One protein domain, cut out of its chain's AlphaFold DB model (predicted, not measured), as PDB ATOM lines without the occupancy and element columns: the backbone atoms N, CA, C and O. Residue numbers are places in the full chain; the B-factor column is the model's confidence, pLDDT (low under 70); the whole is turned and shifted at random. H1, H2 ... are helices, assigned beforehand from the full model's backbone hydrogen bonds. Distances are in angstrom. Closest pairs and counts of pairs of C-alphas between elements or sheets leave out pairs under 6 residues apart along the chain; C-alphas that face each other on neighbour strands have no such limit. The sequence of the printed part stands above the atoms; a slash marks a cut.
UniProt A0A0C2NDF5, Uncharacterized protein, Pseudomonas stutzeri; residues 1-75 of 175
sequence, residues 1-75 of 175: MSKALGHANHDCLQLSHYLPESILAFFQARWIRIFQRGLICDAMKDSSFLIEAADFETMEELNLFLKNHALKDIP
ATOM      1  N   MET A   1      48.023 -20.508 -40.801       52.56
ATOM      2  CA  MET A   1      47.976 -19.808 -39.493       52.56
ATOM      3  C   MET A   1      49.350 -19.339 -39.010       52.56
ATOM      4  O   MET A   1      49.440 -18.191 -38.607       52.56
ATOM      5  N   SER A   2      50.423 -20.134 -39.145       55.53
ATOM      6  CA  SER A   2      51.811 -19.765 -38.766       55.53
ATOM      7  C   SER A   2      52.260 -18.361 -39.204       55.53
ATOM      8  O   SER A   2      52.751 -17.574 -38.406       55.53
ATOM      9  N   LYS A   3      52.020 -18.009 -40.475       57.03
ATOM     10  CA  LYS A   3      52.419 -16.713 -41.051       57.03
ATOM     11  C   LYS A   3      51.633 -15.523 -40.481       57.03
ATOM     12  O   LYS A   3      52.174 -14.432 -40.383       57.03
ATOM     13  N   ALA A   4      50.374 -15.738 -40.090       64.25
ATOM     14  CA  ALA A   4      49.531 -14.712 -39.469       64.25
ATOM     15  C   ALA A   4      49.890 -14.482 -37.990       64.25
ATOM     16  O   ALA A   4      49.661 -13.399 -37.468       64.25
ATOM     17  N   LEU A   5      50.477 -15.492 -37.339       69.06
ATOM     18  CA  LEU A   5      50.984 -15.429 -35.966       69.06
ATOM     19  C   LEU A   5      52.456 -14.976 -35.891       69.06
ATOM     20  O   LEU A   5      52.993 -14.828 -34.798       69.06
ATOM     21  N   GLY A   6      53.104 -14.726 -37.038       71.38
ATOM     22  CA  GLY A   6      54.474 -14.210 -37.114       71.38
ATOM     23  C   GLY A   6      55.579 -15.255 -36.932       71.38
ATOM     24  O   GLY A   6      56.730 -14.884 -36.711       71.38
ATOM     25  N   HIS A   7      55.272 -16.551 -37.022       70.62
ATOM     26  CA  HIS A   7      56.270 -17.611 -36.840       70.62
ATOM     27  C   HIS A   7      57.107 -17.847 -38.101       70.62
ATOM     28  O   HIS A   7      56.561 -17.987 -39.197       70.62
ATOM     29  N   ALA A   8      58.430 -17.936 -37.924       70.44
ATOM     30  CA  ALA A   8      59.395 -18.183 -39.001       70.44
ATOM     31  C   ALA A   8      59.338 -19.622 -39.548       70.44
ATOM     32  O   ALA A   8      59.529 -19.824 -40.741       70.44
ATOM     33  N   ASN A   9      59.029 -20.599 -38.689       63.53
ATOM     34  CA  ASN A   9      58.893 -22.013 -39.039       63.53
ATOM     35  C   ASN A   9      57.528 -22.530 -38.578       63.53
ATOM     36  O   ASN A   9      57.021 -22.088 -37.547       63.53
ATOM     37  N   HIS A  10      56.932 -23.443 -39.345       61.00
ATOM     38  CA  HIS A  10      55.652 -24.048 -38.994       61.00
ATOM     39  C   HIS A  10      55.885 -25.239 -38.062       61.00
ATOM     40  O   HIS A  10      56.382 -26.270 -38.500       61.00
ATOM     41  N   ASP A  11      55.543 -25.082 -36.786       66.38
ATOM     42  CA  ASP A  11      55.591 -26.161 -35.801       66.38
ATOM     43  C   ASP A  11      54.198 -26.336 -35.179       66.38
ATOM     44  O   ASP A  11      53.606 -25.393 -34.646       66.38
ATOM     45  N   CYS A  12      53.645 -27.545 -35.286       62.78
ATOM     46  CA  CYS A  12      52.325 -27.882 -34.759       62.78
ATOM     47  C   CYS A  12      52.256 -27.748 -33.228       62.78
ATOM     48  O   CYS A  12      51.192 -27.412 -32.704       62.78
ATOM     49  N   LEU A  13      53.379 -27.919 -32.520       67.69
ATOM     50  CA  LEU A  13      53.462 -27.769 -31.063       67.69
ATOM     51  C   LEU A  13      53.423 -26.300 -30.616       67.69
ATOM     52  O   LEU A  13      53.094 -25.996 -29.468       67.69
ATOM     53  N   GLN A  14      53.691 -25.351 -31.515       68.81
ATOM     54  CA  GLN A  14      53.605 -23.931 -31.172       68.81
ATOM     55  C   GLN A  14      52.169 -23.505 -30.888       68.81
ATOM     56  O   GLN A  14      51.945 -22.699 -29.989       68.81
ATOM     57  N   LEU A  15      51.182 -24.073 -31.586       66.38
ATOM     58  CA  LEU A  15      49.783 -23.708 -31.373       66.38
ATOM     59  C   LEU A  15      49.304 -24.069 -29.956       66.38
ATOM     60  O   LEU A  15      48.565 -23.287 -29.357       66.38
ATOM     61  N   SER A  16      49.785 -25.183 -29.389       68.31
ATOM     62  CA  SER A  16      49.494 -25.577 -28.001       68.31
ATOM     63  C   SER A  16      50.087 -24.641 -26.945       68.31
ATOM     64  O   SER A  16      49.596 -24.614 -25.821       68.31
ATOM     65  N   HIS A  17      51.101 -23.837 -27.284       75.75
ATOM     66  CA  HIS A  17      51.634 -22.823 -26.366       75.75
ATOM     67  C   HIS A  17      50.786 -21.545 -26.320       75.75
ATOM     68  O   HIS A  17      50.807 -20.840 -25.313       75.75
ATOM     69  N   TYR A  18      50.037 -21.242 -27.384       78.81
ATOM     70  CA  TYR A  18      49.176 -20.054 -27.452       78.81
ATOM     71  C   TYR A  18      47.734 -20.335 -27.047       78.81
ATOM     72  O   TYR A  18      47.038 -19.426 -26.593       78.81
ATOM     73  N   LEU A  19      47.272 -21.571 -27.237       79.81
ATOM     74  CA  LEU A  19      45.897 -21.951 -26.976       79.81
ATOM     75  C   LEU A  19      45.855 -23.132 -25.998       79.81
ATOM     76  O   LEU A  19      46.418 -24.183 -26.301       79.81
ATOM     77  N   PRO A  20      45.163 -22.994 -24.854       88.75
ATOM     78  CA  PRO A  20      44.912 -24.110 -23.955       88.75
ATOM     79  C   PRO A  20      44.281 -25.298 -24.685       88.75
ATOM     80  O   PRO A  20      43.421 -25.125 -25.555       88.75
ATOM     81  N   GLU A  21      44.658 -26.506 -24.271       85.12
ATOM     82  CA  GLU A  21      44.182 -27.761 -24.862       85.12
ATOM     83  C   GLU A  21      42.651 -27.855 -24.889       85.12
ATOM     84  O   GLU A  21      42.068 -28.261 -25.890       85.12
ATOM     85  N   SER A  22      41.980 -27.377 -23.839       90.12
ATOM     86  CA  SER A  22      40.515 -27.345 -23.763       90.12
ATOM     87  C   SER A  22      39.869 -26.518 -24.880       90.12
ATOM     88  O   SER A  22      38.822 -26.895 -25.408       90.12
ATOM     89  N   ILE A  23      40.493 -25.407 -25.280       87.31
ATOM     90  CA  ILE A  23      39.994 -24.547 -26.355       87.31
ATOM     91  C   ILE A  23      40.291 -25.185 -27.719       87.31
ATOM     92  O   ILE A  23      39.434 -25.161 -28.605       87.31
ATOM     93  N   LEU A  24      41.467 -25.802 -27.890       84.38
ATOM     94  CA  LEU A  24      41.798 -26.545 -29.113       84.38
ATOM     95  C   LEU A  24      40.812 -27.693 -29.341       84.38
ATOM     96  O   LEU A  24      40.221 -27.783 -30.420       84.38
ATOM     97  N   ALA A  25      40.573 -28.500 -28.308       88.00
ATOM     98  CA  ALA A  25      39.624 -29.603 -28.338       88.00
ATOM     99  C   ALA A  25      38.205 -29.118 -28.667       88.00
ATOM    100  O   ALA A  25      37.508 -29.737 -29.473       88.00
ATOM    101  N   PHE A  26      37.784 -27.972 -28.117       91.19
ATOM    102  CA  PHE A  26      36.492 -27.368 -28.446       91.19
ATOM    103  C   PHE A  26      36.361 -27.051 -29.942       91.19
ATOM    104  O   PHE A  26      35.353 -27.405 -30.564       91.19
ATOM    105  N   PHE A  27      37.372 -26.411 -30.540       87.06
ATOM    106  CA  PHE A  27      37.348 -26.103 -31.970       87.06
ATOM    107  C   PHE A  27      37.395 -27.370 -32.821       87.06
ATOM    108  O   PHE A  27      36.589 -27.501 -33.738       87.06
ATOM    109  N   GLN A  28      38.270 -28.322 -32.505       87.00
ATOM    110  CA  GLN A  28      38.360 -29.596 -33.226       87.00
ATOM    111  C   GLN A  28      37.026 -30.354 -33.197       87.00
ATOM    112  O   GLN A  28      36.504 -30.731 -34.245       87.00
ATOM    113  N   ALA A  29      36.402 -30.480 -32.023       92.44
ATOM    114  CA  ALA A  29      35.088 -31.104 -31.883       92.44
ATOM    115  C   ALA A  29      33.990 -30.343 -32.645       92.44
ATOM    116  O   ALA A  29      33.033 -30.940 -33.138       92.44
ATOM    117  N   ARG A  30      34.094 -29.014 -32.752       92.19
ATOM    118  CA  ARG A  30      33.187 -28.209 -33.580       92.19
ATOM    119  C   ARG A  30      33.359 -28.527 -35.068       92.19
ATOM    120  O   ARG A  30      32.352 -28.723 -35.739       92.19
ATOM    121  N   TRP A  31      34.590 -28.608 -35.570       89.75
ATOM    122  CA  TRP A  31      34.862 -28.967 -36.967       89.75
ATOM    123  C   TRP A  31      34.326 -30.356 -37.316       89.75
ATOM    124  O   TRP A  31      33.653 -30.507 -38.332       89.75
ATOM    125  N   ILE A  32      34.545 -31.337 -36.436       89.69
ATOM    126  CA  ILE A  32      34.033 -32.703 -36.611       89.69
ATOM    127  C   ILE A  32      32.502 -32.703 -36.696       89.69
ATOM    128  O   ILE A  32      31.946 -33.280 -37.626       89.69
ATOM    129  N   ARG A  33      31.816 -32.000 -35.784       92.31
ATOM    130  CA  ARG A  33      30.346 -31.901 -35.797       92.31
ATOM    131  C   ARG A  33      29.811 -31.248 -37.068       92.31
ATOM    132  O   ARG A  33      28.834 -31.732 -37.624       92.31
ATOM    133  N   ILE A  34      30.451 -30.178 -37.540       91.75
ATOM    134  CA  ILE A  34      30.068 -29.518 -38.796       91.75
ATOM    135  C   ILE A  34      30.205 -30.497 -39.968       91.75
ATOM    136  O   ILE A  34      29.275 -30.635 -40.756       91.75
ATOM    137  N   PHE A  35      31.330 -31.207 -40.058       90.75
ATOM    138  CA  PHE A  35      31.570 -32.171 -41.129       90.75
ATOM    139  C   PHE A  35      30.552 -33.323 -41.114       90.75
ATOM    140  O   PHE A  35      29.921 -33.604 -42.130       90.75
ATOM    141  N   GLN A  36      30.338 -33.946 -39.953       91.38
ATOM    142  CA  GLN A  36      29.379 -35.043 -39.788       91.38
ATOM    143  C   GLN A  36      27.949 -34.610 -40.120       91.38
ATOM    144  O   GLN A  36      27.228 -35.336 -40.798       91.38
ATOM    145  N   ARG A  37      27.547 -33.408 -39.699       92.00
ATOM    146  CA  ARG A  37      26.227 -32.856 -40.019       92.00
ATOM    147  C   ARG A  37      26.071 -32.597 -41.518       92.00
ATOM    148  O   ARG A  37      25.019 -32.890 -42.071       92.00
ATOM    149  N   GLY A  38      27.130 -32.140 -42.190       91.06
ATOM    150  CA  GLY A  38      27.173 -32.035 -43.651       91.06
ATOM    151  C   GLY A  38      26.974 -33.380 -44.357       91.06
ATOM    152  O   GLY A  38      26.193 -33.453 -45.302       91.06
ATOM    153  N   LEU A  39      27.606 -34.448 -43.858       90.38
ATOM    154  CA  LEU A  39      27.441 -35.808 -44.388       90.38
ATOM    155  C   LEU A  39      25.995 -36.306 -44.249       90.38
ATOM    156  O   LEU A  39      25.453 -36.885 -45.185       90.38
ATOM    157  N   ILE A  40      25.359 -36.064 -43.097       91.38
ATOM    158  CA  ILE A  40      23.954 -36.431 -42.870       91.38
ATOM    159  C   ILE A  40      23.048 -35.689 -43.856       91.38
ATOM    160  O   ILE A  40      22.184 -36.316 -44.466       91.38
ATOM    161  N   CYS A  41      23.258 -34.384 -44.051       91.38
ATOM    162  CA  CYS A  41      22.484 -33.599 -45.012       91.38
ATOM    163  C   CYS A  41      22.603 -34.142 -46.441       91.38
ATOM    164  O   CYS A  41      21.592 -34.238 -47.130       91.38
ATOM    165  N   ASP A  42      23.811 -34.506 -46.883       89.00
ATOM    166  CA  ASP A  42      24.022 -35.055 -48.226       89.00
ATOM    167  C   ASP A  42      23.385 -36.445 -48.385       89.00
ATOM    168  O   ASP A  42      22.657 -36.695 -49.345       89.00
ATOM    169  N   ALA A  43      23.557 -37.320 -47.391       90.31
ATOM    170  CA  ALA A  43      22.947 -38.649 -47.382       90.31
ATOM    171  C   ALA A  43      21.408 -38.601 -47.330       90.31
ATOM    172  O   ALA A  43      20.741 -39.504 -47.834       90.31
ATOM    173  N   MET A  44      20.838 -37.559 -46.714       91.19
ATOM    174  CA  MET A  44      19.394 -37.404 -46.521       91.19
ATOM    175  C   MET A  44      18.723 -36.442 -47.498       91.19
ATOM    176  O   MET A  44      17.530 -36.193 -47.342       91.19
ATOM    177  N   LYS A  45      19.429 -35.940 -48.518       88.19
ATOM    178  CA  LYS A  45      18.907 -34.939 -49.469       88.19
ATOM    179  C   LYS A  45      17.568 -35.313 -50.120       88.19
ATOM    180  O   LYS A  45      16.748 -34.435 -50.363       88.19
ATOM    181  N   ASP A  46      17.336 -36.608 -50.342       91.25
ATOM    182  CA  ASP A  46      16.127 -37.142 -50.981       91.25
ATOM    183  C   ASP A  46      15.069 -37.634 -49.966       91.25
ATOM    184  O   ASP A  46      14.026 -38.167 -50.347       91.25
ATOM    185  N   SER A  47      15.324 -37.483 -48.662       91.00
ATOM    186  CA  SER A  47      14.453 -37.951 -47.580       91.00
ATOM    187  C   SER A  47      13.605 -36.827 -46.998       91.00
ATOM    188  O   SER A  47      14.082 -35.728 -46.720       91.00
ATOM    189  N   SER A  48      12.345 -37.140 -46.695       89.56
ATOM    190  CA  SER A  48      11.445 -36.239 -45.968       89.56
ATOM    191  C   SER A  48      11.881 -35.968 -44.523       89.56
ATOM    192  O   SER A  48      11.392 -35.022 -43.914       89.56
ATOM    193  N   PHE A  49      12.789 -36.781 -43.973       88.81
ATOM    194  CA  PHE A  49      13.265 -36.686 -42.588       88.81
ATOM    195  C   PHE A  49      14.582 -35.916 -42.441       88.81
ATOM    196  O   PHE A  49      15.185 -35.957 -41.376       88.81
ATOM    197  N   LEU A  50      15.052 -35.219 -43.481       89.38
ATOM    198  CA  LEU A  50      16.340 -34.516 -43.455       89.38
ATOM    199  C   LEU A  50      16.471 -33.563 -42.259       89.38
ATOM    200  O   LEU A  50      17.478 -33.602 -41.558       89.38
ATOM    201  N   ILE A  51      15.452 -32.733 -42.017       88.38
ATOM    202  CA  ILE A  51      15.461 -31.731 -40.939       88.38
ATOM    203  C   ILE A  51      15.586 -32.409 -39.568       88.38
ATOM    204  O   ILE A  51      16.426 -32.009 -38.767       88.38
ATOM    205  N   GLU A  52      14.818 -33.477 -39.335       88.56
ATOM    206  CA  GLU A  52      14.845 -34.248 -38.086       88.56
ATOM    207  C   GLU A  52      16.173 -35.000 -37.911       88.56
ATOM    208  O   GLU A  52      16.801 -34.928 -36.859       88.56
ATOM    209  N   ALA A  53      16.649 -35.675 -38.960       88.38
ATOM    210  CA  ALA A  53      17.876 -36.466 -38.922       88.38
ATOM    211  C   ALA A  53      19.133 -35.607 -38.724       88.38
ATOM    212  O   ALA A  53      20.091 -36.041 -38.083       88.38
ATOM    213  N   ALA A  54      19.139 -34.393 -39.276       87.06
ATOM    214  CA  ALA A  54      20.225 -33.438 -39.117       87.06
ATOM    215  C   ALA A  54      20.014 -32.473 -37.934       87.06
ATOM    216  O   ALA A  54      20.787 -31.522 -37.799       87.06
ATOM    217  N   ASP A  55      19.023 -32.726 -37.068       90.25
ATOM    218  CA  ASP A  55      18.766 -32.000 -35.815       90.25
ATOM    219  C   ASP A  55      18.543 -30.483 -36.006       90.25
ATOM    220  O   ASP A  55      19.044 -29.660 -35.243       90.25
ATOM    221  N   PHE A  56      17.890 -30.085 -37.104       90.88
ATOM    222  CA  PHE A  56      17.511 -28.689 -37.364       90.88
ATOM    223  C   PHE A  56      16.085 -28.425 -36.883       90.88
ATOM    224  O   PHE A  56      15.205 -29.267 -37.041       90.88
ATOM    225  N   GLU A  57      15.827 -27.226 -36.360       89.44
ATOM    226  CA  GLU A  57      14.465 -26.842 -35.965       89.44
ATOM    227  C   GLU A  57      13.663 -26.290 -37.152       89.44
ATOM    228  O   GLU A  57      12.441 -26.442 -37.214       89.44
ATOM    229  N   THR A  58      14.339 -25.647 -38.113       89.19
ATOM    230  CA  THR A  58      13.700 -24.978 -39.257       89.19
ATOM    231  C   THR A  58      14.471 -25.154 -40.566       89.19
ATOM    232  O   THR A  58      15.678 -25.409 -40.595       89.19
ATOM    233  N   MET A  59      13.767 -24.968 -41.687       86.69
ATOM    234  CA  MET A  59      14.372 -24.999 -43.022       86.69
ATOM    235  C   MET A  59      15.353 -23.832 -43.228       86.69
ATOM    236  O   MET A  59      16.350 -23.963 -43.940       86.69
ATOM    237  N   GLU A  60      15.105 -22.687 -42.590       91.31
ATOM    238  CA  GLU A  60      15.993 -21.527 -42.616       91.31
ATOM    239  C   GLU A  60      17.340 -21.828 -41.953       91.31
ATOM    240  O   GLU A  60      18.383 -21.422 -42.474       91.31
ATOM    241  N   GLU A  61      17.329 -22.556 -40.834       89.56
ATOM    242  CA  GLU A  61      18.542 -22.966 -40.128       89.56
ATOM    243  C   GLU A  61      19.377 -23.925 -40.982       89.56
ATOM    244  O   GLU A  61      20.581 -23.713 -41.157       89.56
ATOM    245  N   LEU A  62      18.726 -24.919 -41.597       89.44
ATOM    246  CA  LEU A  62      19.365 -25.822 -42.550       89.44
ATOM    247  C   LEU A  62      19.998 -25.049 -43.713       89.44
ATOM    248  O   LEU A  62      21.163 -25.262 -44.045       89.44
ATOM    249  N   ASN A  63      19.254 -24.130 -44.329       88.56
ATOM    250  CA  ASN A  63      19.754 -23.345 -45.454       88.56
ATOM    251  C   ASN A  63      20.960 -22.477 -45.055       88.56
ATOM    252  O   ASN A  63      21.947 -22.396 -45.788       88.56
ATOM    253  N   LEU A  64      20.918 -21.854 -43.873       92.12
ATOM    254  CA  LEU A  64      22.041 -21.081 -43.346       92.12
ATOM    255  C   LEU A  64      23.262 -21.971 -43.084       92.12
ATOM    256  O   LEU A  64      24.388 -21.571 -43.389       92.12
ATOM    257  N   PHE A  65      23.050 -23.171 -42.544       92.56
ATOM    258  CA  PHE A  65      24.112 -24.146 -42.348       92.56
ATOM    259  C   PHE A  65      24.750 -24.540 -43.683       92.56
ATOM    260  O   PHE A  65      25.961 -24.394 -43.832       92.56
ATOM    261  N   LEU A  66      23.956 -24.950 -44.675       88.75
ATOM    262  CA  LEU A  66      24.455 -25.345 -45.994       88.75
ATOM    263  C   LEU A  66      25.203 -24.199 -46.680       88.75
ATOM    264  O   LEU A  66      26.301 -24.392 -47.193       88.75
ATOM    265  N   LYS A  67      24.691 -22.968 -46.604       88.69
ATOM    266  CA  LYS A  67      25.372 -21.798 -47.175       88.69
ATOM    267  C   LYS A  67      26.782 -21.586 -46.610       88.69
ATOM    268  O   LYS A  67      27.668 -21.135 -47.333       88.69
ATOM    269  N   ASN A  68      26.986 -21.886 -45.329       89.25
ATOM    270  CA  ASN A  68      28.255 -21.649 -44.639       89.25
ATOM    271  C   ASN A  68      29.175 -22.881 -44.606       89.25
ATOM    272  O   ASN A  68      30.390 -22.733 -44.456       89.25
ATOM    273  N   HIS A  69      28.605 -24.084 -44.692       88.31
ATOM    274  CA  HIS A  69      29.274 -25.333 -44.328       88.31
ATOM    275  C   HIS A  69      28.994 -26.509 -45.268       88.31
ATOM    276  O   HIS A  69      29.478 -27.604 -44.985       88.31
ATOM    277  N   ALA A  70      28.232 -26.327 -46.353       78.25
ATOM    278  CA  ALA A  70      27.986 -27.407 -47.301       78.25
ATOM    279  C   ALA A  70      29.307 -28.003 -47.797       78.25
ATOM    280  O   ALA A  70      30.263 -27.284 -48.119       78.25
ATOM    281  N   LEU A  71      29.326 -29.334 -47.861       78.50
ATOM    282  CA  LEU A  71      30.373 -30.060 -48.556       78.50
ATOM    283  C   LEU A  71      30.320 -29.612 -50.016       78.50
ATOM    284  O   LEU A  71      29.268 -29.640 -50.649       78.50
ATOM    285  N   LYS A  72      31.444 -29.106 -50.513       77.25
ATOM    286  CA  LYS A  72      31.575 -28.768 -51.927       77.25
ATOM    287  C   LYS A  72      31.732 -30.054 -52.720       77.25
ATOM    288  O   LYS A  72      32.203 -31.051 -52.169       77.25
ATOM    289  N   ASP A  73      31.402 -29.984 -54.004       74.00
ATOM    290  CA  ASP A  73      31.695 -31.072 -54.923       74.00
ATOM    291  C   ASP A  73      33.163 -31.468 -54.811       74.00
ATOM    292  O   ASP A  73      34.058 -30.629 -54.626       74.00
ATOM    293  N   ILE A  74      33.386 -32.776 -54.888       71.88
ATOM    294  CA  ILE A  74      34.728 -33.330 -54.941       71.88
ATOM    295  C   ILE A  74      35.405 -32.685 -56.158       71.88
ATOM    296  O   ILE A  74      34.865 -32.781 -57.259       71.88
ATOM    297  N   PRO A  75      36.551 -32.005 -55.980       70.25
ATOM    298  CA  PRO A  75      37.267 -31.400 -57.091       70.25
ATOM    299  C   PRO A  75      37.457 -32.388 -58.248       70.25
ATOM    300  O   PRO A  75      37.821 -33.537 -58.007       70.25
TER     301      PRO A  75
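This is residues 1 to 75 of the 175 residues of an uncharacterized protein of Pseudomonas stutzeri (UniProt A0A0C2NDF5). One long helix, H2, runs like a beam, with short H1 near its first end and H3 and H4 packed on its last half; residues 25 to 30 stand free. The 75 printed residues hold four named helices, H1 to H4, and no named strand: all helix. The whole is only just loose, close to extended, with a radius of gyration of the C-alphas of 17.0 A, and spans 51 by 30 by 18 A.

H1, residues 12 to 18, is close but not clearly touching H2, residues 21 to 43; their closest C-alphas, Ser 16 and Leu 24, are 7.8 A apart. H2 only just touches H3, residues 50 to 53, with 3 pairs of C-alphas within 8 A, by residues 40 to 41 alone; the closest C-alphas, Cys 41 and Leu 50, are 6.4 A apart. By residues 34 to 38 alone H2 touches H4, residues 59 to 69, opposite ways at a steep tilt of 63 degrees; the closest C-alphas, Ile 34 and His 69, are 7.0 A apart. Every O i to N i+4 pair is within hydrogen-bond range in H2 and H4; H1 has 0 of 3, but 3 of 4 O i to N i+3 pairs, and H3 is too short.

H1 begins at C-alpha 12 (52.325, -27.882, -34.759). H2 measures 32.8 A from first to last C-alpha, and H4 15.0 A, ending at C-alpha 69 (29.274, -25.333, -44.328).

The C-alphas farthest apart, Ala 8 and Ser 48, are 51.7 A apart. The printed part has no cut and no long link. Residues 1 to 5 and 9 to 16 have pLDDT under 70.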